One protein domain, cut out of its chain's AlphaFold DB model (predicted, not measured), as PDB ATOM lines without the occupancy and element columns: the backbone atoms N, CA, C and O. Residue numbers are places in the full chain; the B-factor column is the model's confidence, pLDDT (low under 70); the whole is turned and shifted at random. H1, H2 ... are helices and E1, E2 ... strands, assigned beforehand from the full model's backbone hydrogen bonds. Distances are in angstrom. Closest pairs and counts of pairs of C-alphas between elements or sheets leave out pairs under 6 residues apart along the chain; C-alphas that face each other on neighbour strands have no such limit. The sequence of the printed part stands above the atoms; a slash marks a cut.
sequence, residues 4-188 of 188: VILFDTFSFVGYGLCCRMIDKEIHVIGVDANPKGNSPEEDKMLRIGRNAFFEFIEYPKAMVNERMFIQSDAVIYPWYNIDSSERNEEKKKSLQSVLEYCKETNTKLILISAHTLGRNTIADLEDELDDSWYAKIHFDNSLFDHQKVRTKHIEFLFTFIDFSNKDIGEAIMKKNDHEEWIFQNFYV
ATOM      1  N   VAL A   4       9.108  20.606 300.423       92.00
ATOM      2  CA  VAL A   4      10.537  20.787 300.151       92.00
ATOM      3  C   VAL A   4      11.344  19.728 300.884       92.00
ATOM      4  O   VAL A   4      11.053  19.411 302.033       92.00
ATOM      5  N   ILE A   5      12.372  19.201 300.228       93.06
ATOM      6  CA  ILE A   5      13.407  18.387 300.871       93.06
ATOM      7  C   ILE A   5      14.572  19.311 301.209       93.06
ATOM      8  O   ILE A   5      15.043  20.032 300.333       93.06
ATOM      9  N   LEU A   6      15.040  19.298 302.451       93.81
ATOM     10  CA  LEU A   6      16.132  20.149 302.913       93.81
ATOM     11  C   LEU A   6      17.269  19.293 303.467       93.81
ATOM     12  O   LEU A   6      17.105  18.637 304.489       93.81
ATOM     13  N   PHE A   7      18.426  19.323 302.817       93.25
ATOM     14  CA  PHE A   7      19.638  18.688 303.336       93.25
ATOM     15  C   PHE A   7      20.308  19.552 304.409       93.25
ATOM     16  O   PHE A   7      20.141  20.770 304.422       93.25
ATOM     17  N   ASP A   8      21.050  18.905 305.310       91.81
ATOM     18  CA  ASP A   8      21.708  19.506 306.478       91.81
ATOM     19  C   ASP A   8      20.777  20.410 307.282       91.81
ATOM     20  O   ASP A   8      21.082  21.575 307.570       91.81
ATOM     21  N   THR A   9      19.603  19.878 307.606       93.75
ATOM     22  CA  THR A   9      18.532  20.631 308.262       93.75
ATOM     23  C   THR A   9      18.955  21.261 309.585       93.75
ATOM     24  O   THR A   9      18.409  22.292 309.948       93.75
ATOM     25  N   PHE A  10      19.920  20.700 310.309       91.75
ATOM     26  CA  PHE A  10      20.388  21.238 311.587       91.75
ATOM     27  C   PHE A  10      21.646  22.105 311.461       91.75
ATOM     28  O   PHE A  10      22.108  22.664 312.460       91.75
ATOM     29  N   SER A  11      22.180  22.285 310.249       87.69
ATOM     30  CA  SER A  11      23.236  23.270 309.988       87.69
ATOM     31  C   SER A  11      22.747  24.705 310.204       87.69
ATOM     32  O   SER A  11      21.545  24.953 310.249       87.69
ATOM     33  N   PHE A  12      23.677  25.662 310.279       82.75
ATOM     34  CA  PHE A  12      23.360  27.091 310.368       82.75
ATOM     35  C   PHE A  12      22.325  27.528 309.314       82.75
ATOM     36  O   PHE A  12      21.263  28.064 309.623       82.75
ATOM     37  N   VAL A  13      22.616  27.238 308.041       83.62
ATOM     38  CA  VAL A  13      21.757  27.628 306.917       83.62
ATOM     39  C   VAL A  13      20.464  26.819 306.926       83.62
ATOM     40  O   VAL A  13      19.383  27.386 306.775       83.62
ATOM     41  N   GLY A  14      20.572  25.498 307.098       90.06
ATOM     42  CA  GLY A  14      19.425  24.599 307.055       90.06
ATOM     43  C   GLY A  14      18.413  24.897 308.156       90.06
ATOM     44  O   GLY A  14      17.220  24.988 307.876       90.06
ATOM     45  N   TYR A  15      18.869  25.134 309.384       90.56
ATOM     46  CA  TYR A  15      17.975  25.206 310.533       90.56
ATOM     47  C   TYR A  15      17.009  26.373 310.443       90.56
ATOM     48  O   TYR A  15      15.794  26.163 310.454       90.56
ATOM     49  N   GLY A  16      17.492  27.602 310.283       86.50
ATOM     50  CA  GLY A  16      16.531  28.691 310.203       86.50
ATOM     51  C   GLY A  16      15.815  28.759 308.843       86.50
ATOM     52  O   GLY A  16      14.696  29.267 308.797       86.50
ATOM     53  N   LEU A  17      16.343  28.165 307.753       87.00
ATOM     54  CA  LEU A  17      15.534  27.952 306.538       87.00
ATOM     55  C   LEU A  17      14.334  27.054 306.832       87.00
ATOM     56  O   LEU A  17      13.218  27.359 306.410       87.00
ATOM     57  N   CYS A  18      14.559  25.975 307.580       92.12
ATOM     58  CA  CYS A  18      13.519  25.070 308.039       92.12
ATOM     59  C   CYS A  18      12.465  25.822 308.860       92.12
ATOM     60  O   CYS A  18      11.290  25.799 308.493       92.12
ATOM     61  N   CYS A  19      12.887  26.572 309.886       89.94
ATOM     62  CA  CYS A  19      11.989  27.370 310.724       89.94
ATOM     63  C   CYS A  19      11.101  28.308 309.890       89.94
ATOM     64  O   CYS A  19       9.882  28.301 310.040       89.94
ATOM     65  N   ARG A  20      11.677  29.051 308.935       85.62
ATOM     66  CA  ARG A  20      10.904  29.988 308.098       85.62
ATOM     67  C   ARG A  20       9.955  29.310 307.127       85.62
ATOM     68  O   ARG A  20       8.887  29.849 306.845       85.62
ATOM     69  N   MET A  21      10.351  28.176 306.561       88.94
ATOM     70  CA  MET A  21       9.471  27.407 305.684       88.94
ATOM     71  C   MET A  21       8.275  26.864 306.468       88.94
ATOM     72  O   MET A  21       7.141  27.001 306.011       88.94
ATOM     73  N   ILE A  22       8.519  26.353 307.673       91.75
ATOM     74  CA  ILE A  22       7.483  25.886 308.592       91.75
ATOM     75  C   ILE A  22       6.524  27.023 308.984       91.75
ATOM     76  O   ILE A  22       5.310  26.834 308.918       91.75
ATOM     77  N   ASP A  23       7.037  28.215 309.313       88.25
ATOM     78  CA  ASP A  23       6.216  29.401 309.626       88.25
ATOM     79  C   ASP A  23       5.322  29.830 308.448       88.25
ATOM     80  O   ASP A  23       4.268  30.437 308.638       88.25
ATOM     81  N   LYS A  24       5.740  29.513 307.216       86.31
ATOM     82  CA  LYS A  24       4.990  29.745 305.974       86.31
ATOM     83  C   LYS A  24       4.137  28.544 305.545       86.31
ATOM     84  O   LYS A  24       3.683  28.515 304.401       86.31
ATOM     85  N   GLU A  25       3.944  27.560 306.424       90.69
ATOM     86  CA  GLU A  25       3.157  26.345 306.168       90.69
ATOM     87  C   GLU A  25       3.670  25.520 304.966       90.69
ATOM     88  O   GLU A  25       2.918  24.824 304.271       90.69
ATOM     89  N   ILE A  26       4.974  25.602 304.687       90.31
ATOM     90  CA  ILE A  26       5.659  24.748 303.714       90.31
ATOM     91  C   ILE A  26       6.078  23.475 304.441       90.31
ATOM     92  O   ILE A  26       6.772  23.531 305.453       90.31
ATOM     93  N   HIS A  27       5.695  22.320 303.900       92.81
ATOM     94  CA  HIS A  27       6.088  21.035 304.463       92.81
ATOM     95  C   HIS A  27       7.569  20.768 304.158       92.81
ATOM     96  O   HIS A  27       7.941  20.590 302.997       92.81
ATOM     97  N   VAL A  28       8.406  20.724 305.188       93.56
ATOM     98  CA  VAL A  28       9.837  20.434 305.092       93.56
ATOM     99  C   VAL A  28      10.118  18.988 305.493       93.56
ATOM    100  O   VAL A  28       9.879  18.593 306.631       93.56
ATOM    101  N   ILE A  29      10.678  18.223 304.560       94.00
ATOM    102  CA  ILE A  29      11.329  16.941 304.828       94.00
ATOM    103  C   ILE A  29      12.806  17.242 305.075       94.00
ATOM    104  O   ILE A  29      13.568  17.482 304.135       94.00
ATOM    105  N   GLY A  30      13.193  17.294 306.343       94.25
ATOM    106  CA  GLY A  30      14.558  17.558 306.752       94.25
ATOM    107  C   GLY A  30      15.420  16.304 306.717       94.25
ATOM    108  O   GLY A  30      15.097  15.308 307.360       94.25
ATOM    109  N   VAL A  31      16.526  16.362 305.983       92.81
ATOM    110  CA  VAL A  31      17.524  15.297 305.879       92.81
ATOM    111  C   VAL A  31      18.789  15.731 306.608       92.81
ATOM    112  O   VAL A  31      19.392  16.744 306.256       92.81
ATOM    113  N   ASP A  32      19.203  14.965 307.614       92.69
ATOM    114  CA  ASP A  32      20.452  15.202 308.348       92.69
ATOM    115  C   ASP A  32      20.967  13.904 308.997       92.69
ATOM    116  O   ASP A  32      20.276  12.879 309.018       92.69
ATOM    117  N   ALA A  33      22.184  13.923 309.533       90.44
ATOM    118  CA  ALA A  33      22.660  12.876 310.424       90.44
ATOM    119  C   ALA A  33      21.809  12.836 311.702       90.44
ATOM    120  O   ALA A  33      21.300  13.859 312.159       90.44
ATOM    121  N   ASN A  34      21.673  11.653 312.309       91.25
ATOM    122  CA  ASN A  34      21.000  11.560 313.601       91.25
ATOM    123  C   ASN A  34      21.773  12.397 314.641       91.25
ATOM    124  O   ASN A  34      22.965  12.122 314.845       91.25
ATOM    125  N   PRO A  35      21.139  13.388 315.299       90.56
ATOM    126  CA  PRO A  35      21.818  14.197 316.298       90.56
ATOM    127  C   PRO A  35      22.391  13.341 317.426       90.56
ATOM    128  O   PRO A  35      21.816  12.323 317.827       90.56
ATOM    129  N   LYS A  36      23.546  13.752 317.954       90.62
ATOM    130  CA  LYS A  36      24.101  13.131 319.160       90.62
ATOM    131  C   LYS A  36      23.343  13.663 320.374       90.62
ATOM    132  O   LYS A  36      22.989  14.834 320.409       90.62
ATOM    133  N   GLY A  37      23.161  12.825 321.392       91.06
ATOM    134  CA  GLY A  37      22.554  13.266 322.647       91.06
ATOM    135  C   GLY A  37      23.329  14.428 323.285       91.06
ATOM    136  O   GLY A  37      24.560  14.385 323.366       91.06
ATOM    137  N   ASN A  38      22.600  15.428 323.767       88.94
ATOM    138  CA  ASN A  38      23.046  16.714 324.298       88.94
ATOM    139  C   ASN A  38      23.863  17.566 323.311       88.94
ATOM    140  O   ASN A  38      24.732  18.329 323.742       88.94
ATOM    141  N   SER A  39      23.641  17.421 322.001       89.38
ATOM    142  CA  SER A  39      24.264  18.287 320.993       89.38
ATOM    143  C   SER A  39      23.350  19.456 320.598       89.38
ATOM    144  O   SER A  39      22.128  19.343 320.716       89.38
ATOM    145  N   PRO A  40      23.904  20.569 320.077       87.62
ATOM    146  CA  PRO A  40      23.094  21.672 319.553       87.62
ATOM    147  C   PRO A  40      22.086  21.230 318.482       87.62
ATOM    148  O   PRO A  40      20.992  21.781 318.380       87.62
ATOM    149  N   GLU A  41      22.428  20.220 317.681       91.12
ATOM    150  CA  GLU A  41      21.541  19.640 316.673       91.12
ATOM    151  C   GLU A  41      20.356  18.890 317.295       91.12
ATOM    152  O   GLU A  41      19.257  18.933 316.744       91.12
ATOM    153  N   GLU A  42      20.534  18.244 318.454       93.50
ATOM    154  CA  GLU A  42      19.420  17.618 319.176       93.50
ATOM    155  C   GLU A  42      18.462  18.689 319.702       93.50
ATOM    156  O   GLU A  42      17.252  18.577 319.505       93.50
ATOM    157  N   ASP A  43      18.989  19.773 320.279       90.69
ATOM    158  CA  ASP A  43      18.173  20.907 320.724       90.69
ATOM    159  C   ASP A  43      17.366  21.509 319.562       90.69
ATOM    160  O   ASP A  43      16.172  21.799 319.705       90.69
ATOM    161  N   LYS A  44      17.992  21.660 318.389       92.62
ATOM    162  CA  LYS A  44      17.324  22.094 317.151       92.62
ATOM    163  C   LYS A  44      16.214  21.131 316.750       92.62
ATOM    164  O   LYS A  44      15.084  21.577 316.541       92.62
ATOM    165  N   MET A  45      16.502  19.829 316.701       94.31
ATOM    166  CA  MET A  45      15.525  18.791 316.369       94.31
ATOM    167  C   MET A  45      14.342  18.796 317.340       94.31
ATOM    168  O   MET A  45      13.196  18.732 316.903       94.31
ATOM    169  N   LEU A  46      14.582  18.920 318.646       92.69
ATOM    170  CA  LEU A  46      13.528  18.952 319.662       92.69
ATOM    171  C   LEU A  46      12.626  20.187 319.537       92.69
ATOM    172  O   LEU A  46      11.425  20.091 319.801       92.69
ATOM    173  N   ARG A  47      13.179  21.330 319.111       90.75
ATOM    174  CA  ARG A  47      12.423  22.576 318.899       90.75
ATOM    175  C   ARG A  47      11.439  22.481 317.732       90.75
ATOM    176  O   ARG A  47      10.301  22.918 317.883       90.75
ATOM    177  N   ILE A  48      11.851  21.914 316.595       92.69
ATOM    178  CA  ILE A  48      11.011  21.850 315.379       92.69
ATOM    179  C   ILE A  48      10.306  20.501 315.180       92.69
ATOM    180  O   ILE A  48       9.316  20.422 314.459       92.69
ATOM    181  N   GLY A  49      10.749  19.449 315.871       89.94
ATOM    182  CA  GLY A  49      10.312  18.058 315.693       89.94
ATOM    183  C   GLY A  49       8.837  17.779 315.983       89.94
ATOM    184  O   GLY A  49       8.327  16.732 315.604       89.94
ATOM    185  N   ARG A  50       8.140  18.694 316.668       89.56
ATOM    186  CA  ARG A  50       6.696  18.585 316.955       89.56
ATOM    187  C   ARG A  50       5.822  19.355 315.967       89.56
ATOM    188  O   ARG A  50       4.601  19.344 316.115       89.56
ATOM    189  N   ASN A  51       6.420  20.061 315.012       95.00
ATOM    190  CA  ASN A  51       5.664  20.837 314.046       95.00
ATOM    191  C   ASN A  51       5.064  19.921 312.965       95.00
ATOM    192  O   ASN A  51       5.758  19.075 312.414       95.00
ATOM    193  N   ALA A  52       3.782  20.104 312.640       94.44
ATOM    194  CA  ALA A  52       3.083  19.287 311.644       94.44
ATOM    195  C   ALA A  52       3.601  19.477 310.204       94.44
ATOM    196  O   ALA A  52       3.341  18.636 309.347       94.44
ATOM    197  N   PHE A  53       4.321  20.570 309.938       93.88
ATOM    198  CA  PHE A  53       4.970  20.849 308.659       93.88
ATOM    199  C   PHE A  53       6.422  20.361 308.610       93.88
ATOM    200  O   PHE A  53       7.125  20.686 307.656       93.88
ATOM    201  N   PHE A  54       6.887  19.600 309.603       95.69
ATOM    202  CA  PHE A  54       8.248  19.082 309.647       95.69
ATOM    203  C   PHE A  54       8.285  17.560 309.782       95.69
ATOM    204  O   PHE A  54       7.680  16.984 310.685       95.69
ATOM    205  N   GLU A  55       9.061  16.918 308.915       93.69
ATOM    206  CA  GLU A  55       9.385  15.495 308.975       93.69
ATOM    207  C   GLU A  55      10.907  15.333 308.951       93.69
ATOM    208  O   GLU A  55      11.573  15.890 308.081       93.69
ATOM    209  N   PHE A  56      11.469  14.567 309.888       93.94
ATOM    210  CA  PHE A  56      12.903  14.277 309.920       93.94
ATOM    211  C   PHE A  56      13.209  12.901 309.327       93.94
ATOM    212  O   PHE A  56      12.612  11.896 309.723       93.94
ATOM    213  N   ILE A  57      14.197  12.852 308.434       90.75
ATOM    214  CA  ILE A  57      14.741  11.625 307.860       90.75
ATOM    215  C   ILE A  57      16.254  11.600 308.067       90.75
ATOM    216  O   ILE A  57      16.985  12.510 307.691       90.75
ATOM    217  N   GLU A  58      16.739  10.495 308.621       90.31
ATOM    218  CA  GLU A  58      18.170  10.269 308.778       90.31
ATOM    219  C   GLU A  58      18.851  10.064 307.412       90.31
ATOM    220  O   GLU A  58      18.408   9.234 306.611       90.31
ATOM    221  N   TYR A  59      19.959  10.763 307.161       83.94
ATOM    222  CA  TYR A  59      20.646  10.799 305.865       83.94
ATOM    223  C   TYR A  59      20.910   9.418 305.226       83.94
ATOM    224  O   TYR A  59      20.539   9.226 304.065       83.94
ATOM    225  N   PRO A  60      21.452   8.404 305.936       78.12
ATOM    226  CA  PRO A  60      21.686   7.089 305.337       78.12
ATOM    227  C   PRO A  60      20.393   6.405 304.877       78.12
ATOM    228  O   PRO A  60      20.410   5.647 303.912       78.12
ATOM    229  N   LYS A  61      19.262   6.674 305.542       78.00
ATOM    230  CA  LYS A  61      17.947   6.138 305.157       78.00
ATOM    231  C   LYS A  61      17.371   6.890 303.962       78.00
ATOM    232  O   LYS A  61      16.782   6.258 303.088       78.00
ATOM    233  N   ALA A  62      17.580   8.206 303.907       75.38
ATOM    234  CA  ALA A  62      17.160   9.044 302.788       75.38
ATOM    235  C   ALA A  62      17.818   8.598 301.471       75.38
ATOM    236  O   ALA A  62      17.145   8.506 300.452       75.38
ATOM    237  N   MET A  63      19.106   8.240 301.504       70.19
ATOM    238  CA  MET A  63      19.849   7.792 300.315       70.19
ATOM    239  C   MET A  63      19.419   6.419 299.776       70.19
ATOM    240  O   MET A  63      19.699   6.104 298.625       70.19
ATOM    241  N   VAL A  64      18.762   5.585 300.589       67.88
ATOM    242  CA  VAL A  64      18.371   4.212 300.212       67.88
ATOM    243  C   VAL A  64      16.899   4.127 299.793       67.88
ATOM    244  O   VAL A  64      16.479   3.148 299.179       67.88
ATOM    245  N   ASN A  65      16.087   5.134 300.121       65.81
ATOM    246  CA  ASN A  65      14.645   5.079 299.923       65.81
ATOM    247  C   ASN A  65      14.177   6.022 298.808       65.81
ATOM    248  O   ASN A  65      13.665   7.109 299.065       65.81
ATOM    249  N   GLU A  66      14.262   5.553 297.564       57.09
ATOM    250  CA  GLU A  66      13.789   6.262 296.360       57.09
ATOM    251  C   GLU A  66      12.315   6.710 296.455       57.09
ATOM    252  O   GLU A  66      11.905   7.696 295.844       57.09
ATOM    253  N   ARG A  67      11.495   6.021 297.265       54.88
ATOM    254  CA  ARG A  67      10.068   6.336 297.441       54.88
ATOM    255  C   ARG A  67       9.797   7.453 298.453       54.88
ATOM    256  O   ARG A  67       8.682   7.972 298.471       54.88
ATOM    257  N   MET A  68      10.769   7.832 299.291       54.97
ATOM    258  CA  MET A  68      10.593   8.898 300.298       54.97
ATOM    259  C   MET A  68      10.508  10.293 299.681       54.97
ATOM    260  O   MET A  68       9.986  11.217 300.298       54.97
ATOM    261  N   PHE A  69      10.952  10.431 298.438       60.34
ATOM    262  CA  PHE A  69      10.980  11.698 297.736       60.34
ATOM    263  C   PHE A  69       9.903  11.807 296.645       60.34
ATOM    264  O   PHE A  69      10.035  12.581 295.698       60.34
ATOM    265  N   ILE A  70       8.823  11.030 296.736       61.94
ATOM    266  CA  ILE A  70       7.731  11.148 295.767       61.94
ATOM    267  C   ILE A  70       7.054  12.516 295.956       61.94
ATOM    268  O   ILE A  70       6.388  12.772 296.960       61.94
ATOM    269  N   GLN A  71       7.235  13.366 294.940       71.94
ATOM    270  CA  GLN A  71       6.536  14.631 294.708       71.94
ATOM    271  C   GLN A  71       6.861  15.764 295.706       71.94
ATOM    272  O   GLN A  71       5.999  16.239 296.448       71.94
ATOM    273  N   SER A  72       8.115  16.225 295.703       86.75
ATOM    274  CA  SER A  72       8.525  17.516 296.277       86.75
ATOM    275  C   SER A  72       8.556  18.610 295.201       86.75
ATOM    276  O   SER A  72       8.845  18.347 294.034       86.75
ATOM    277  N   ASP A  73       8.274  19.852 295.591       87.69
ATOM    278  CA  ASP A  73       8.370  21.021 294.709       87.69
ATOM    279  C   ASP A  73       9.829  21.453 294.494       87.69
ATOM    280  O   ASP A  73      10.166  22.016 293.448       87.69
ATOM    281  N   ALA A  74      10.691  21.210 295.487       90.56
ATOM    282  CA  ALA A  74      12.116  21.504 295.424       90.56
ATOM    283  C   ALA A  74      12.949  20.643 296.390       90.56
ATOM    284  O   ALA A  74      12.475  20.213 297.445       90.56
ATOM    285  N   VAL A  75      14.223  20.481 296.044       92.06
ATOM    286  CA  VAL A  75      15.311  20.053 296.923       92.06
ATOM    287  C   VAL A  75      16.195  21.260 297.212       92.06
ATOM    288  O   VAL A  75      16.631  21.952 296.295       92.06
ATOM    289  N   ILE A  76      16.483  21.502 298.484       92.94
ATOM    290  CA  ILE A  76      17.444  22.498 298.945       92.94
ATOM    291  C   ILE A  76      18.675  21.767 299.470       92.94
ATOM    292  O   ILE A  76      18.572  20.921 300.358       92.94
ATOM    293  N   TYR A  77      19.839  22.115 298.927       93.31
ATOM    294  CA  TYR A  77      21.107  21.468 299.227       93.31
ATOM    295  C   TYR A  77      22.161  22.491 299.674       93.31
ATOM    296  O   TYR A  77      22.793  23.142 298.832       93.31
ATOM    297  N   PRO A  78      22.359  22.666 300.995       91.00
ATOM    298  CA  PRO A  78      23.474  23.435 301.528       91.00
ATOM    299  C   PRO A  78      24.805  22.760 301.176       91.00
ATOM    300  O   PRO A  78      25.111  21.673 301.658       91.00
ATOM    301  N   TRP A  79      25.618  23.386 300.329       86.00
ATOM    302  CA  TRP A  79      26.810  22.757 299.775       86.00
ATOM    303  C   TRP A  79      28.095  23.190 300.481       86.00
ATOM    304  O   TRP A  79      28.621  22.405 301.268       86.00
ATOM    305  N   TYR A  80      28.600  24.403 300.235       79.81
ATOM    306  CA  TYR A  80      29.897  24.822 300.767       79.81
ATOM    307  C   TYR A  80      29.791  25.543 302.108       79.81
ATOM    308  O   TYR A  80      29.029  26.501 302.267       79.81
ATOM    309  N   ASN A  81      30.652  25.118 303.034       70.38
ATOM    310  CA  ASN A  81      31.075  25.889 304.196       70.38
ATOM    311  C   ASN A  81      32.608  26.019 304.174       70.38
ATOM    312  O   ASN A  81      33.316  25.010 304.103       70.38
ATOM    313  N   ILE A  82      33.123  27.250 304.224       65.81
ATOM    314  CA  ILE A  82      34.561  27.526 304.109       65.81
ATOM    315  C   ILE A  82      35.395  26.831 305.193       65.81
ATOM    316  O   ILE A  82      36.510  26.389 304.925       65.81
ATOM    317  N   ASP A  83      34.815  26.652 306.380       65.12
ATOM    318  CA  ASP A  83      35.497  26.107 307.553       65.12
ATOM    319  C   ASP A  83      35.539  24.565 307.564       65.12
ATOM    320  O   ASP A  83      36.021  23.961 308.523       65.12
ATOM    321  N   SER A  84      35.024  23.890 306.523       70.94
ATOM    322  CA  SER A  84      34.871  22.428 306.526       70.94
ATOM    323  C   SER A  84      35.125  21.760 305.168       70.94
ATOM    324  O   SER A  84      34.218  21.219 304.533       70.94
ATOM    325  N   SER A  85      36.387  21.753 304.727       72.44
ATOM    326  CA  SER A  85      36.802  21.151 303.447       72.44
ATOM    327  C   SER A  85      36.449  19.662 303.319       72.44
ATOM    328  O   SER A  85      35.939  19.252 302.279       72.44
ATOM    329  N   GLU A  86      36.650  18.861 304.370       75.31
ATOM    330  CA  GLU A  86      36.313  17.427 304.362       75.31
ATOM    331  C   GLU A  86      34.808  17.192 304.158       75.31
ATOM    332  O   GLU A  86      34.418  16.393 303.304       75.31
ATOM    333  N   ARG A  87      33.949  17.949 304.858       75.50
ATOM    334  CA  ARG A  87      32.489  17.857 304.683       75.50
ATOM    335  C   ARG A  87      32.051  18.315 303.295       75.50
ATOM    336  O   ARG A  87      31.135  17.727 302.727       75.50
ATOM    337  N   ASN A  88      32.697  19.334 302.725       81.31
ATOM    338  CA  ASN A  88      32.381  19.795 301.370       81.31
ATOM    339  C   ASN A  88      32.646  18.698 300.323       81.31
ATOM    340  O   ASN A  88      31.849  18.534 299.399       81.31
ATOM    341  N   GLU A  89      33.715  17.909 300.482       81.25
ATOM    342  CA  GLU A  89      34.021  16.780 299.591       81.25
ATOM    343  C   GLU A  89      33.023  15.622 299.737       81.25
ATOM    344  O   GLU A  89      32.577  15.047 298.739       81.25
ATOM    345  N   GLU A  90      32.605  15.290 300.961       82.12
ATOM    346  CA  GLU A  90      31.542  14.297 301.192       82.12
ATOM    347  C   GLU A  90      30.212  14.731 300.564       82.12
ATOM    348  O   GLU A  90      29.541  13.953 299.872       82.12
ATOM    349  N   LYS A  91      29.866  16.010 300.725       85.50
ATOM    350  CA  LYS A  91      28.698  16.611 300.084       85.50
ATOM    351  C   LYS A  91      28.813  16.633 298.572       85.50
ATOM    352  O   LYS A  91      27.811  16.434 297.897       85.50
ATOM    353  N   LYS A  92      30.004  16.850 298.015       86.19
ATOM    354  CA  LYS A  92      30.219  16.833 296.564       86.19
ATOM    355  C   LYS A  92      29.931  15.455 295.971       86.19
ATOM    356  O   LYS A  92      29.278  15.376 294.935       86.19
ATOM    357  N   LYS A  93      30.352  14.379 296.647       83.62
ATOM    358  CA  LYS A  93      30.028  12.997 296.242       83.62
ATOM    359  C   LYS A  93      28.521  12.744 296.263       83.62
ATOM    360  O   LYS A  93      27.977  12.171 295.327       83.62
ATOM    361  N   SER A  94      27.864  13.216 297.314       85.06
ATOM    362  CA  SER A  94      26.430  13.030 297.549       85.06
ATOM    363  C   SER A  94      25.542  13.866 296.622       85.06
ATOM    364  O   SER A  94      24.457  13.441 296.230       85.06
ATOM    365  N   LEU A  95      26.027  15.039 296.212       89.12
ATOM    366  CA  LEU A  95      25.315  15.950 295.321       89.12
ATOM    367  C   LEU A  95      25.046  15.328 293.945       89.12
ATOM    368  O   LEU A  95      24.036  15.650 293.327       89.12
ATOM    369  N   GLN A  96      25.901  14.414 293.477       87.75
ATOM    370  CA  GLN A  96      25.662  13.701 292.222       87.75
ATOM    371  C   GLN A  96      24.354  12.896 292.278       87.75
ATOM    372  O   GLN A  96      23.514  13.038 291.395       87.75
ATOM    373  N   SER A  97      24.134  12.138 293.355       86.44
ATOM    374  CA  SER A  97      22.892  11.381 293.552       86.44
ATOM    375  C   SER A  97      21.675  12.296 293.707       86.44
ATOM    376  O   SER A  97      20.592  11.972 293.232       86.44
ATOM    377  N   VAL A  98      21.844  13.475 294.315       89.69
ATOM    378  CA  VAL A  98      20.771  14.480 294.408       89.69
ATOM    379  C   VAL A  98      20.415  15.055 293.033       89.69
ATOM    380  O   VAL A  98      19.234  15.240 292.743       89.69
ATOM    381  N   LEU A  99      21.408  15.322 292.179       90.25
ATOM    382  CA  LEU A  99      21.196  15.798 290.807       90.25
ATOM    383  C   LEU A  99      20.453  14.759 289.962       90.25
ATOM    384  O   LEU A  99      19.512  15.116 289.256       90.25
ATOM    385  N   GLU A 100      20.864  13.494 290.051       87.56
ATOM    386  CA  GLU A 100      20.214  12.365 289.375       87.56
ATOM    387  C   GLU A 100      18.763  12.220 289.830       87.56
ATOM    388  O   GLU A 100      17.858  12.239 288.998       87.56
ATOM    389  N   TYR A 101      18.530  12.219 291.144       86.75
ATOM    390  CA  TYR A 101      17.188  12.202 291.711       86.75
ATOM    391  C   TYR A 101      16.325  13.363 291.178       86.75
ATOM    392  O   TYR A 101      15.245  13.135 290.637       86.75
ATOM    393  N   CYS A 102      16.815  14.607 291.257       89.19
ATOM    394  CA  CYS A 102      16.071  15.782 290.789       89.19
ATOM    395  C   CYS A 102      15.756  15.707 289.289       89.19
ATOM    396  O   CYS A 102      14.688  16.142 288.851       89.19
ATOM    397  N   LYS A 103      16.670  15.134 288.499       88.69
ATOM    398  CA  LYS A 103      16.479  14.900 287.067       88.69
ATOM    399  C   LYS A 103      15.387  13.866 286.808       88.69
ATOM    400  O   LYS A 103      14.525  14.110 285.967       88.69
ATOM    401  N   GLU A 104      15.418  12.738 287.510       87.25
ATOM    402  CA  GLU A 104      14.447  11.650 287.360       87.25
ATOM    403  C   GLU A 104      13.033  12.071 287.771       87.25
ATOM    404  O   GLU A 104      12.055  11.700 287.116       87.25
ATOM    405  N   THR A 105      12.910  12.895 288.813       85.81
ATOM    406  CA  THR A 105      11.612  13.363 289.318       85.81
ATOM    407  C   THR A 105      11.150  14.695 288.734       85.81
ATOM    408  O   THR A 105      10.041  15.136 289.039       85.81
ATOM    409  N   ASN A 106      11.960  15.337 287.883       87.06
ATOM    410  CA  ASN A 106      11.771  16.721 287.428       87.06
ATOM    411  C   ASN A 106      11.588  17.717 288.593       87.06
ATOM    412  O   ASN A 106      10.849  18.698 288.482       87.06
ATOM    413  N   THR A 107      12.248  17.458 289.721       87.88
ATOM    414  CA  THR A 107      12.216  18.318 290.907       87.88
ATOM    415  C   THR A 107      13.257  19.420 290.778       87.88
ATOM    416  O   THR A 107      14.367  19.191 290.315       87.88
ATOM    417  N   LYS A 108      12.930  20.636 291.218       89.06
ATOM    418  CA  LYS A 108      13.881  21.757 291.227       89.06
ATOM    419  C   LYS A 108      14.964  21.551 292.280       89.06
ATOM    420  O   LYS A 108      14.651  21.156 293.397       89.06
ATOM    421  N   LEU A 109      16.204  21.910 291.971       91.38
ATOM    422  CA  LEU A 109      17.305  21.932 292.933       91.38
ATOM    423  C   LEU A 109      17.723  23.369 293.239       91.38
ATOM    424  O   LEU A 109      17.866  24.197 292.341       91.38
ATOM    425  N   ILE A 110      17.954  23.649 294.517       91.75
ATOM    426  CA  ILE A 110      18.474  24.916 295.018       91.75
ATOM    427  C   ILE A 110      19.767  24.611 295.771       91.75
ATOM    428  O   ILE A 110      19.737  24.045 296.861       91.75
ATOM    429  N   LEU A 111      20.904  24.987 295.191       92.31
ATOM    430  CA  LEU A 111      22.196  24.935 295.874       92.31
ATOM    431  C   LEU A 111      22.363  26.188 296.718       92.31
ATOM    432  O   LEU A 111      22.103  27.290 296.228       92.31
ATOM    433  N   ILE A 112      22.824  26.031 297.956       90.12
ATOM    434  CA  ILE A 112      23.073  27.158 298.858       90.12
ATOM    435  C   ILE A 112      24.468  27.038 299.443       90.12
ATOM    436  O   ILE A 112      24.819  26.005 300.000       90.12
ATOM    437  N   SER A 113      25.241  28.113 299.379       88.69
ATOM    438  CA  SER A 113      26.517  28.216 300.084       88.69
ATOM    439  C   SER A 113      26.577  29.538 300.834       88.69
ATOM    440  O   SER A 113      26.038  30.540 300.363       88.69
ATOM    441  N   ALA A 114      27.207  29.534 302.007       83.62
ATOM    442  CA  ALA A 114      27.267  30.691 302.894       83.62
ATOM    443  C   ALA A 114      28.691  30.921 303.413       83.62
ATOM    444  O   ALA A 114      29.432  29.967 303.652       83.62
ATOM    445  N   HIS A 115      29.053  32.188 303.603       81.06
ATOM    446  CA  HIS A 115      30.340  32.609 304.151       81.06
ATOM    447  C   HIS A 115      30.172  33.735 305.166       81.06
ATOM    448  O   HIS A 115      29.533  34.751 304.882       81.06
ATOM    449  N   THR A 116      30.765  33.559 306.343       75.12
ATOM    450  CA  THR A 116      30.677  34.513 307.448       75.12
ATOM    451  C   THR A 116      31.703  35.637 307.291       75.12
ATOM    452  O   THR A 116      32.914  35.430 307.329       75.12
ATOM    453  N   LEU A 117      31.208  36.864 307.177       67.81
ATOM    454  CA  LEU A 117      31.962  38.108 307.104       67.81
ATOM    455  C   LEU A 117      32.332  38.589 308.528       67.81
ATOM    456  O   LEU A 117      31.706  39.499 309.075       67.81
ATOM    457  N   GLY A 118      33.364  37.984 309.130       60.62
ATOM    458  CA  GLY A 118      33.988  38.436 310.390       60.62
ATOM    459  C   GLY A 118      33.821  37.498 311.601       60.62
ATOM    460  O   GLY A 118      32.795  36.857 311.779       60.62
ATOM    461  N   ARG A 119      34.851  37.430 312.463       49.56
ATOM    462  CA  ARG A 119      35.060  36.422 313.537       49.56
ATOM    463  C   ARG A 119      34.300  36.626 314.868       49.56
ATOM    464  O   ARG A 119      34.788  36.172 315.898       49.56
ATOM    465  N   ASN A 120      33.153  37.302 314.914       51.22
ATOM    466  CA  ASN A 120      32.447  37.503 316.195       51.22
ATOM    467  C   ASN A 120      31.152  36.686 316.273       51.22
ATOM    468  O   ASN A 120      30.058  37.236 316.276       51.22
ATOM    469  N   THR A 121      31.322  35.368 316.373       51.94
ATOM    470  CA  THR A 121      30.318  34.337 316.689       51.94
ATOM    471  C   THR A 121      29.920  34.400 318.169       51.94
ATOM    472  O   THR A 121      30.335  33.556 318.965       51.94
ATOM    473  N   ILE A 122      29.207  35.446 318.599       47.97
ATOM    474  CA  ILE A 122      28.770  35.539 320.007       47.97
ATOM    475  C   ILE A 122      27.396  34.881 320.241       47.97
ATOM    476  O   ILE A 122      27.084  34.576 321.387       47.97
ATOM    477  N   ALA A 123      26.633  34.513 319.204       53.97
ATOM    478  CA  ALA A 123      25.469  33.637 319.377       53.97
ATOM    479  C   ALA A 123      25.030  32.975 318.058       53.97
ATOM    480  O   ALA A 123      24.161  33.496 317.362       53.97
ATOM    481  N   ASP A 124      25.577  31.792 317.754       61.75
ATOM    482  CA  ASP A 124      25.265  31.034 316.528       61.75
ATOM    483  C   ASP A 124      23.750  30.868 316.311       61.75
ATOM    484  O   ASP A 124      23.268  31.020 315.198       61.75
ATOM    485  N   LEU A 125      22.968  30.656 317.377       61.50
ATOM    486  CA  LEU A 125      21.513  30.498 317.274       61.50
ATOM    487  C   LEU A 125      20.762  31.814 316.987       61.50
ATOM    488  O   LEU A 125      19.715  31.790 316.345       61.50
ATOM    489  N   GLU A 126      21.250  32.955 317.482       64.69
ATOM    490  CA  GLU A 126      20.628  34.255 317.186       64.69
ATOM    491  C   GLU A 126      20.876  34.632 315.726       64.69
ATOM    492  O   GLU A 126      19.940  35.039 315.041       64.69
ATOM    493  N   ASP A 127      22.090  34.395 315.224       64.25
ATOM    494  CA  ASP A 127      22.409  34.566 313.806       64.25
ATOM    495  C   ASP A 127      21.612  33.579 312.930       64.25
ATOM    496  O   ASP A 127      21.134  33.953 311.860       64.25
ATOM    497  N   GLU A 128      21.398  32.335 313.380       65.69
ATOM    498  CA  GLU A 128      20.570  31.335 312.679       65.69
ATOM    499  C   GLU A 128      19.095  31.699 312.599       65.69
ATOM    500  O   GLU A 128      18.389  31.174 311.745       65.69
ATOM    501  N   LEU A 129      18.598  32.538 313.504       62.16
ATOM    502  CA  LEU A 129      17.192  32.932 313.551       62.16
ATOM    503  C   LEU A 129      16.975  34.380 313.101       62.16
ATOM    504  O   LEU A 129      15.821  34.789 312.975       62.16
ATOM    505  N   ASP A 130      18.040  35.125 312.798       68.06
ATOM    506  CA  ASP A 130      17.987  36.542 312.443       68.06
ATOM    507  C   ASP A 130      17.124  36.811 311.192       68.06
ATOM    508  O   ASP A 130      17.502  36.548 310.046       68.06
ATOM    509  N   ASP A 131      15.952  37.418 311.412       63.12
ATOM    510  CA  ASP A 131      15.019  37.879 310.379       63.12
ATOM    511  C   ASP A 131      15.692  38.750 309.307       63.12
ATOM    512  O   ASP A 131      15.242  38.768 308.157       63.12
ATOM    513  N   SER A 132      16.764  39.476 309.651       65.75
ATOM    514  CA  SER A 132      17.391  40.472 308.779       65.75
ATOM    515  C   SER A 132      17.995  39.873 307.511       65.75
ATOM    516  O   SER A 132      18.023  40.540 306.465       65.75
ATOM    517  N   TRP A 133      18.463  38.624 307.571       63.66
ATOM    518  CA  TRP A 133      18.962  37.932 306.394       63.66
ATOM    519  C   TRP A 133      17.908  37.074 305.714       63.66
ATOM    520  O   TRP A 133      17.836  37.101 304.485       63.66
ATOM    521  N   TYR A 134      17.037  36.403 306.473       63.72
ATOM    522  CA  TYR A 134      15.930  35.637 305.896       63.72
ATOM    523  C   TYR A 134      14.987  36.498 305.063       63.72
ATOM    524  O   TYR A 134      14.575  36.084 303.981       63.72
ATOM    525  N   ALA A 135      14.684  37.717 305.516       64.94
ATOM    526  CA  ALA A 135      13.824  38.649 304.791       64.94
ATOM    527  C   ALA A 135      14.388  39.050 303.416       64.94
ATOM    528  O   ALA A 135      13.639  39.498 302.549       64.94
ATOM    529  N   LYS A 136      15.699  38.877 303.199       64.44
ATOM    530  CA  LYS A 136      16.371  39.158 301.923       64.44
ATOM    531  C   LYS A 136      16.366  37.961 300.967       64.44
ATOM    532  O   LYS A 136      16.780  38.107 299.816       64.44
ATOM    533  N   ILE A 137      15.910  36.787 301.418       64.06
ATOM    534  CA  ILE A 137      15.796  35.587 300.585       64.06
ATOM    535  C   ILE A 137      14.418  35.570 299.927       64.06
ATOM    536  O   ILE A 137      13.390  35.289 300.545       64.06
ATOM    537  N   HIS A 138      14.404  35.853 298.629       60.69
ATOM    538  CA  HIS A 138      13.190  35.845 297.821       60.69
ATOM    539  C   HIS A 138      12.979  34.477 297.164       60.69
ATOM    540  O   HIS A 138      13.259  34.311 295.981       60.69
ATOM    541  N   PHE A 139      12.435  33.514 297.914       55.34
ATOM    542  CA  PHE A 139      12.076  32.186 297.384       55.34
ATOM    543  C   PHE A 139      11.054  32.222 296.240       55.34
ATOM    544  O   PHE A 139      10.976  31.278 295.457       55.34
ATOM    545  N   ASP A 140      10.268  33.298 296.149       53.28
ATOM    546  CA  ASP A 140       9.218  33.457 295.143       53.28
ATOM    547  C   ASP A 140       9.703  34.156 293.851       53.28
ATOM    548  O   ASP A 140       8.938  34.241 292.892       53.28
ATOM    549  N   ASN A 141      10.960  34.631 293.785       44.44
ATOM    550  CA  ASN A 141      11.513  35.294 292.594       44.44
ATOM    551  C   ASN A 141      12.244  34.319 291.648       44.44
ATOM    552  O   ASN A 141      12.842  33.324 292.044       44.44
ATOM    553  N   SER A 142      12.150  34.624 290.354       39.97
ATOM    554  CA  SER A 142      12.425  33.790 289.177       39.97
ATOM    555  C   SER A 142      13.801  33.093 289.094       39.97
ATOM    556  O   SER A 142      14.757  33.623 288.539       39.97
ATOM    557  N   LEU A 143      13.868  31.863 289.599       45.03
ATOM    558  CA  LEU A 143      14.217  30.573 288.957       45.03
ATOM    559  C   LEU A 143      15.286  30.400 287.849       45.03
ATOM    560  O   LEU A 143      15.379  29.279 287.353       45.03
ATOM    561  N   PHE A 144      16.124  31.372 287.467       47.44
ATOM    562  CA  PHE A 144      17.140  31.096 286.424       47.44
ATOM    563  C   PHE A 144      18.563  31.608 286.651       47.44
ATOM    564  O   PHE A 144      19.414  31.333 285.807       47.44
ATOM    565  N   ASP A 145      18.873  32.225 287.791       58.19
ATOM    566  CA  ASP A 145      20.206  32.790 288.014       58.19
ATOM    567  C   ASP A 145      20.738  32.609 289.432       58.19
ATOM    568  O   ASP A 145      20.003  32.361 290.387       58.19
ATOM    569  N   HIS A 146      22.058  32.744 289.547       66.25
ATOM    570  CA  HIS A 146      22.729  32.894 290.825       66.25
ATOM    571  C   HIS A 146      22.145  34.098 291.567       66.25
ATOM    572  O   HIS A 146      22.247  35.231 291.097       66.25
ATOM    573  N   GLN A 147      21.580  33.872 292.748       79.56
ATOM    574  CA  GLN A 147      21.140  34.951 293.616       79.56
ATOM    575  C   GLN A 147      22.150  35.124 294.740       79.56
ATOM    576  O   GLN A 147      22.350  34.237 295.568       79.56
ATOM    577  N   LYS A 148      22.777  36.297 294.770       80.00
ATOM    578  CA  LYS A 148      23.647  36.703 295.869       80.00
ATOM    579  C   LYS A 148      22.824  37.449 296.898       80.00
ATOM    580  O   LYS A 148      22.128  38.408 296.560       80.00
ATOM    581  N   VAL A 149      22.928  37.035 298.152       77.94
ATOM    582  CA  VAL A 149      22.296  37.731 299.270       77.94
ATOM    583  C   VAL A 149      23.376  38.074 300.275       77.94
ATOM    584  O   VAL A 149      23.975  37.193 300.881       77.94
ATOM    585  N   ARG A 150      23.626  39.372 300.461       76.00
ATOM    586  CA  ARG A 150      24.591  39.859 301.444       76.00
ATOM    587  C   ARG A 150      23.892  40.502 302.628       76.00
ATOM    588  O   ARG A 150      22.973  41.324 302.512       76.00
ATOM    589  N   THR A 151      24.366  40.127 303.798       71.81
ATOM    590  CA  THR A 151      23.887  40.599 305.088       71.81
ATOM    591  C   THR A 151      25.021  41.341 305.780       71.81
ATOM    592  O   THR A 151      26.077  41.580 305.190       71.81
ATOM    593  N   LYS A 152      24.798  41.748 307.028       71.38
ATOM    594  CA  LYS A 152      25.847  42.389 307.816       71.38
ATOM    595  C   LYS A 152      27.004  41.425 308.114       71.38
ATOM    596  O   LYS A 152      28.146  41.866 308.150       71.38
ATOM    597  N   HIS A 153      26.698  40.139 308.293       74.50
ATOM    598  CA  HIS A 153      27.634  39.144 308.818       74.50
ATOM    599  C   HIS A 153      27.830  37.938 307.906       74.50
ATOM    600  O   HIS A 153      28.704  37.130 308.167       74.50
ATOM    601  N   ILE A 154      27.039  37.797 306.843       77.69
ATOM    602  CA  ILE A 154      27.008  36.589 306.012       77.69
ATOM    603  C   ILE A 154      26.758  36.958 304.555       77.69
ATOM    604  O   ILE A 154      25.900  37.797 304.255       77.69
ATOM    605  N   GLU A 155      27.480  36.307 303.654       83.56
ATOM    606  CA  GLU A 155      27.229  36.312 302.221       83.56
ATOM    607  C   GLU A 155      26.737  34.935 301.772       83.56
ATOM    608  O   GLU A 155      27.370  33.920 302.051       83.56
ATOM    609  N   PHE A 156      25.594  34.908 301.092       84.50
ATOM    610  CA  PHE A 156      24.981  33.705 300.549       84.50
ATOM    611  C   PHE A 156      25.027  33.715 299.025       84.50
ATOM    612  O   PHE A 156      24.737  34.737 298.393       84.50
ATOM    613  N   LEU A 157      25.279  32.544 298.448       87.94
ATOM    614  CA  LEU A 157      25.038  32.243 297.044       87.94
ATOM    615  C   LEU A 157      23.950  31.175 296.939       87.94
ATOM    616  O   LEU A 157      24.131  30.054 297.412       87.94
ATOM    617  N   PHE A 158      22.859  31.509 296.259       87.50
ATOM    618  CA  PHE A 158      21.828  30.565 295.846       87.50
ATOM    619  C   PHE A 158      21.980  30.278 294.352       87.50
ATOM    620  O   PHE A 158      22.132  31.212 293.565       87.50
ATOM    621  N   THR A 159      21.894  29.015 293.947       89.25
ATOM    622  CA  THR A 159      21.811  28.617 292.533       89.25
ATOM    623  C   THR A 159      20.591  27.747 292.323       89.25
ATOM    624  O   THR A 159      20.464  26.697 292.947       89.25
ATOM    625  N   PHE A 160      19.718  28.171 291.416       87.75
ATOM    626  CA  PHE A 160      18.488  27.467 291.078       87.75
ATOM    627  C   PHE A 160      18.687  26.657 289.796       87.75
ATOM    628  O   PHE A 160      19.160  27.178 288.783       87.75
ATOM    629  N   ILE A 161      18.319  25.381 289.838       88.56
ATOM    630  CA  ILE A 161      18.420  24.446 288.721       88.56
ATOM    631  C   ILE A 161      17.040  23.819 288.521       88.56
ATOM    632  O   ILE A 161      16.560  23.056 289.358       88.56
ATOM    633  N   ASP A 162      16.390  24.172 287.412       86.56
ATOM    634  CA  ASP A 162      15.095  23.614 287.023       86.56
ATOM    635  C   ASP A 162      15.287  22.465 286.028       86.56
ATOM    636  O   ASP A 162      15.849  22.656 284.948       86.56
ATOM    637  N   PHE A 163      14.816  21.276 286.392       85.44
ATOM    638  CA  PHE A 163      14.950  20.067 285.586       85.44
ATOM    639  C   PHE A 163      13.793  19.855 284.605       85.44
ATOM    640  O   PHE A 163      13.895  18.975 283.753       85.44
ATOM    641  N   SER A 164      12.739  20.682 284.649       79.75
ATOM    642  CA  SER A 164      11.544  20.501 283.814       79.75
ATOM    643  C   SER A 164      11.818  20.582 282.308       79.75
ATOM    644  O   SER A 164      11.060  20.027 281.520       79.75
ATOM    645  N   ASN A 165      12.876  21.292 281.898       72.44
ATOM    646  CA  ASN A 165      13.218  21.537 280.491       72.44
ATOM    647  C   ASN A 165      14.721  21.404 280.184       72.44
ATOM    648  O   ASN A 165      15.150  21.773 279.093       72.44
ATOM    649  N   LYS A 166      15.536  20.929 281.136       69.12
ATOM    650  CA  LYS A 166      17.004  20.952 281.028       69.12
ATOM    651  C   LYS A 166      17.603  19.561 281.036       69.12
ATOM    652  O   LYS A 166      17.125  18.674 281.744       69.12
ATOM    653  N   ASP A 167      18.668  19.368 280.268       81.88
ATOM    654  CA  ASP A 167      19.481  18.157 280.346       81.88
ATOM    655  C   ASP A 167      20.394  18.173 281.588       81.88
ATOM    656  O   ASP A 167      20.736  19.233 282.117       81.88
ATOM    657  N   ILE A 168      20.806  16.987 282.044       86.06
ATOM    658  CA  ILE A 168      21.731  16.818 283.168       86.06
ATOM    659  C   ILE A 168      23.057  17.560 282.933       86.06
ATOM    660  O   ILE A 168      23.634  18.090 283.882       86.06
ATOM    661  N   GLY A 169      23.509  17.685 281.677       88.00
ATOM    662  CA  GLY A 169      24.713  18.442 281.334       88.00
ATOM    663  C   GLY A 169      24.636  19.922 281.725       88.00
ATOM    664  O   GLY A 169      25.603  20.474 282.249       88.00
ATOM    665  N   GLU A 170      23.474  20.563 281.554       87.12
ATOM    666  CA  GLU A 170      23.286  21.968 281.938       87.12
ATOM    667  C   GLU A 170      23.240  22.134 283.466       87.12
ATOM    668  O   GLU A 170      23.785  23.097 284.009       87.12
ATOM    669  N   ALA A 171      22.650  21.167 284.176       88.06
ATOM    670  CA  ALA A 171      22.657  21.140 285.637       88.06
ATOM    671  C   ALA A 171      24.084  21.004 286.198       88.06
ATOM    672  O   ALA A 171      24.456  21.727 287.123       88.06
ATOM    673  N   ILE A 172      24.906  20.135 285.598       90.62
ATOM    674  CA  ILE A 172      26.322  19.972 285.959       90.62
ATOM    675  C   ILE A 172      27.104  21.264 285.697       90.62
ATOM    676  O   ILE A 172      27.904  21.670 286.540       90.62
ATOM    677  N   MET A 173      26.857  21.937 284.572       90.62
ATOM    678  CA  MET A 173      27.479  23.230 284.276       90.62
ATOM    679  C   MET A 173      27.133  24.267 285.353       90.62
ATOM    680  O   MET A 173      28.034  24.836 285.954       90.62
ATOM    681  N   LYS A 174      25.849  24.425 285.704       89.88
ATOM    682  CA  LYS A 174      25.415  25.357 286.762       89.88
ATOM    683  C   LYS A 174      25.969  25.011 288.146       89.88
ATOM    684  O   LYS A 174      26.275  25.911 288.929       89.88
ATOM    685  N   LYS A 175      26.123  23.720 288.454       90.94
ATOM    686  CA  LYS A 175      26.826  23.251 289.658       90.94
ATOM    687  C   LYS A 175      28.288  23.713 289.652       90.94
ATOM    688  O   LYS A 175      28.778  24.188 290.673       90.94
ATOM    689  N   ASN A 176      28.987  23.574 288.527       91.25
ATOM    690  CA  ASN A 176      30.383  23.995 288.403       91.25
ATOM    691  C   ASN A 176      30.527  25.523 288.482       91.25
ATOM    692  O   ASN A 176      31.409  25.991 289.193       91.25
ATOM    693  N   ASP A 177      29.621  26.285 287.861       91.00
ATOM    694  CA  ASP A 177      29.589  27.753 287.965       91.00
ATOM    695  C   ASP A 177      29.416  28.209 289.428       91.00
ATOM    696  O   ASP A 177      30.044  29.170 289.875       91.00
ATOM    697  N   HIS A 178      28.580  27.502 290.205       90.62
ATOM    698  CA  HIS A 178      28.415  27.757 291.640       90.62
ATOM    699  C   HIS A 178      29.729  27.531 292.395       90.62
ATOM    700  O   HIS A 178      30.147  28.386 293.170       90.62
ATOM    701  N   GLU A 179      30.381  26.393 292.162       89.31
ATOM    702  CA  GLU A 179      31.654  26.028 292.789       89.31
ATOM    703  C   GLU A 179      32.762  27.042 292.451       89.31
ATOM    704  O   GLU A 179      33.435  27.541 293.353       89.31
ATOM    705  N   GLU A 180      32.901  27.424 291.180       89.62
ATOM    706  CA  GLU A 180      33.870  28.431 290.741       89.62
ATOM    707  C   GLU A 180      33.625  29.789 291.407       89.62
ATOM    708  O   GLU A 180      34.566  30.418 291.899       89.62
ATOM    709  N   TRP A 181      32.364  30.226 291.487       88.25
ATOM    710  CA  TRP A 181      32.035  31.482 292.151       88.25
ATOM    711  C   TRP A 181      32.470  31.474 293.618       88.25
ATOM    712  O   TRP A 181      33.068  32.442 294.094       88.25
ATOM    713  N   ILE A 182      32.211  30.374 294.329       87.12
ATOM    714  CA  ILE A 182      32.613  30.212 295.726       87.12
ATOM    715  C   ILE A 182      34.134  30.299 295.866       87.12
ATOM    716  O   ILE A 182      34.621  31.062 296.700       87.12
ATOM    717  N   PHE A 183      34.892  29.601 295.020       84.81
ATOM    718  CA  PHE A 183      36.354  29.676 295.040       84.81
ATOM    719  C   PHE A 183      36.886  31.092 294.801       84.81
ATOM    720  O   PHE A 183      37.824  31.512 295.474       84.81
ATOM    721  N   GLN A 184      36.271  31.849 293.892       84.56
ATOM    722  CA  GLN A 184      36.696  33.212 293.568       84.56
ATOM    723  C   GLN A 184      36.324  34.261 294.625       84.56
ATOM    724  O   GLN A 184      36.902  35.344 294.609       84.56
ATOM    725  N   ASN A 185      35.333  34.001 295.486       81.50
ATOM    726  CA  ASN A 185      34.754  35.041 296.349       81.50
ATOM    727  C   ASN A 185      34.831  34.720 297.844       81.50
ATOM    728  O   ASN A 185      34.902  35.647 298.643       81.50
ATOM    729  N   PHE A 186      34.801  33.444 298.241       75.88
ATOM    730  CA  PHE A 186      34.847  33.056 299.657       75.88
ATOM    731  C   PHE A 186      36.267  32.739 300.127       75.88
ATOM    732  O   PHE A 186      36.592  32.998 301.277       75.88
ATOM    733  N   TYR A 187      37.122  32.206 299.252       67.31
ATOM    734  CA  TYR A 187      38.486  31.777 299.593       67.31
ATOM    735  C   TYR A 187      39.574  32.836 299.306       67.31
ATOM    736  O   TYR A 187      40.756  32.489 299.268       67.31
ATOM    737  N   VAL A 188      39.188  34.103 299.094       56.88
ATOM    738  CA  VAL A 188      40.094  35.240 298.813       56.88
ATOM    739  C   VAL A 188      40.321  36.096 300.052       56.88
ATOM    740  O   VAL A 188      39.330  36.394 300.753       56.88
TER     741      VAL A 188
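What this domain is: This is residues 4 to 188 of the 188 residues of an uncharacterized protein of Bacillus sp. HNG (UniProt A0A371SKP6). A twisted sheet of seven strands runs through the middle, with the long helices H5 and H8 over one face and H1 on the other, where the sheet curls round it. H6 packs on the first residues of H1, H2 is near H1, and the short H3, H4 and H7 only graze the sheet. The printed part has 185 residues with eight named helices and seven named strands, in the order E1 H1 E2 H2 E3 H3 H4 E4 H5 E5 H6 H7 E6 E7 H8. The sheet is mixed, in the order E3 E2 E1 E4 E5 E7 E6, and the class is mixed, helices and strands. The whole is compact and rounded, with a radius of gyration of the C-alphas of 15.7 A and spans of 44 by 39 by 32 A.

How they stand to each other: Start at E1, residues 4 to 7, an inner strand. H1, residues 12 to 23, leads to its parallel neighbour E2, residues 27 to 32; N 6 and O 29 are 2.9 A apart, within hydrogen-bond range. H2, residues 40 to 48, only grazes the sheet and leads to the edge strand E3, residues 54 to 58, parallel to E2, with N 57 and O 30 at 2.8 A. H3, residues 59 to 62, and H4, residues 66 to 69, lead to E4, residues 74 to 81, parallel to E1, with N 76 and O 5 at 2.8 A. H5, residues 85 to 105, lies over E4 and E5, residues 108 to 116, at a height over the sheet of 8.9 A, and has a kink of 33 degrees near residue 94. E4 and E5 are parallel, with N 77 and O 110 at 2.8 A. E1 H1 E2, E2 H2 E3 and E4 H5 E5 are strand-helix-strand units, parallel neighbours joined through a helix, with right-handed crossovers. E3, H3 H4, E4 is a split unit, with E2 and E1 between its strands, and is right-handed. H6, residues 124 to 129, touches H1, whose residues 12 to 16 alone take part; the closest C-alphas, of Gly 16 and Glu 128, are 5.4 A apart. H7, residues 131 to 134, leads to the edge strand E6, residues 147 to 150; E5, H6 H7, E6 is a split unit with a left-handed crossover, with E7, residues 154 to 161, between its strands. E7 is antiparallel to E5, with N 111 and O 159 at 2.9 A, and forms a hairpin with E6, with N 149 and O 156 at 2.9 A. H8, residues 168 to 185, lies over E5 at a height of 9.2 A, on the same face as H5. They touch at a shallow tilt of 28 degrees, opposite ways, the closest C-alphas being those of Lys 103 and Ile 168, 6.8 A apart. With H1 on the opposite face, these are three layers, helices on both faces of a sheet. Every O i to N i+4 pair is within hydrogen-bond range in H2, H6 and H8, against 7 of 8 in H1 and 15 of 17 in H5; H3, H4 and H7 are too short for such a pair.

Where its parts are: Find C-alpha 4 at (10.537, 20.787, 300.151), where E1 begins. H1 is 17.3 A long, H5 29.9 A, E5 26.6 A and E7 22.8 A. H8 runs 26.0 A to C-alpha 185 at (34.754, 35.041, 296.349).

The domain as a whole: The two C-alphas farthest apart, of Asn 38 and Asn 165, are 45.2 A apart. The printed part has no cut and ends at the chain's last residue, 188. The link H7 to E6 is long. Mean pLDDT of the printed part is 80.7; 42 residues are under 70, among them 64 to 70 and 117 to 146.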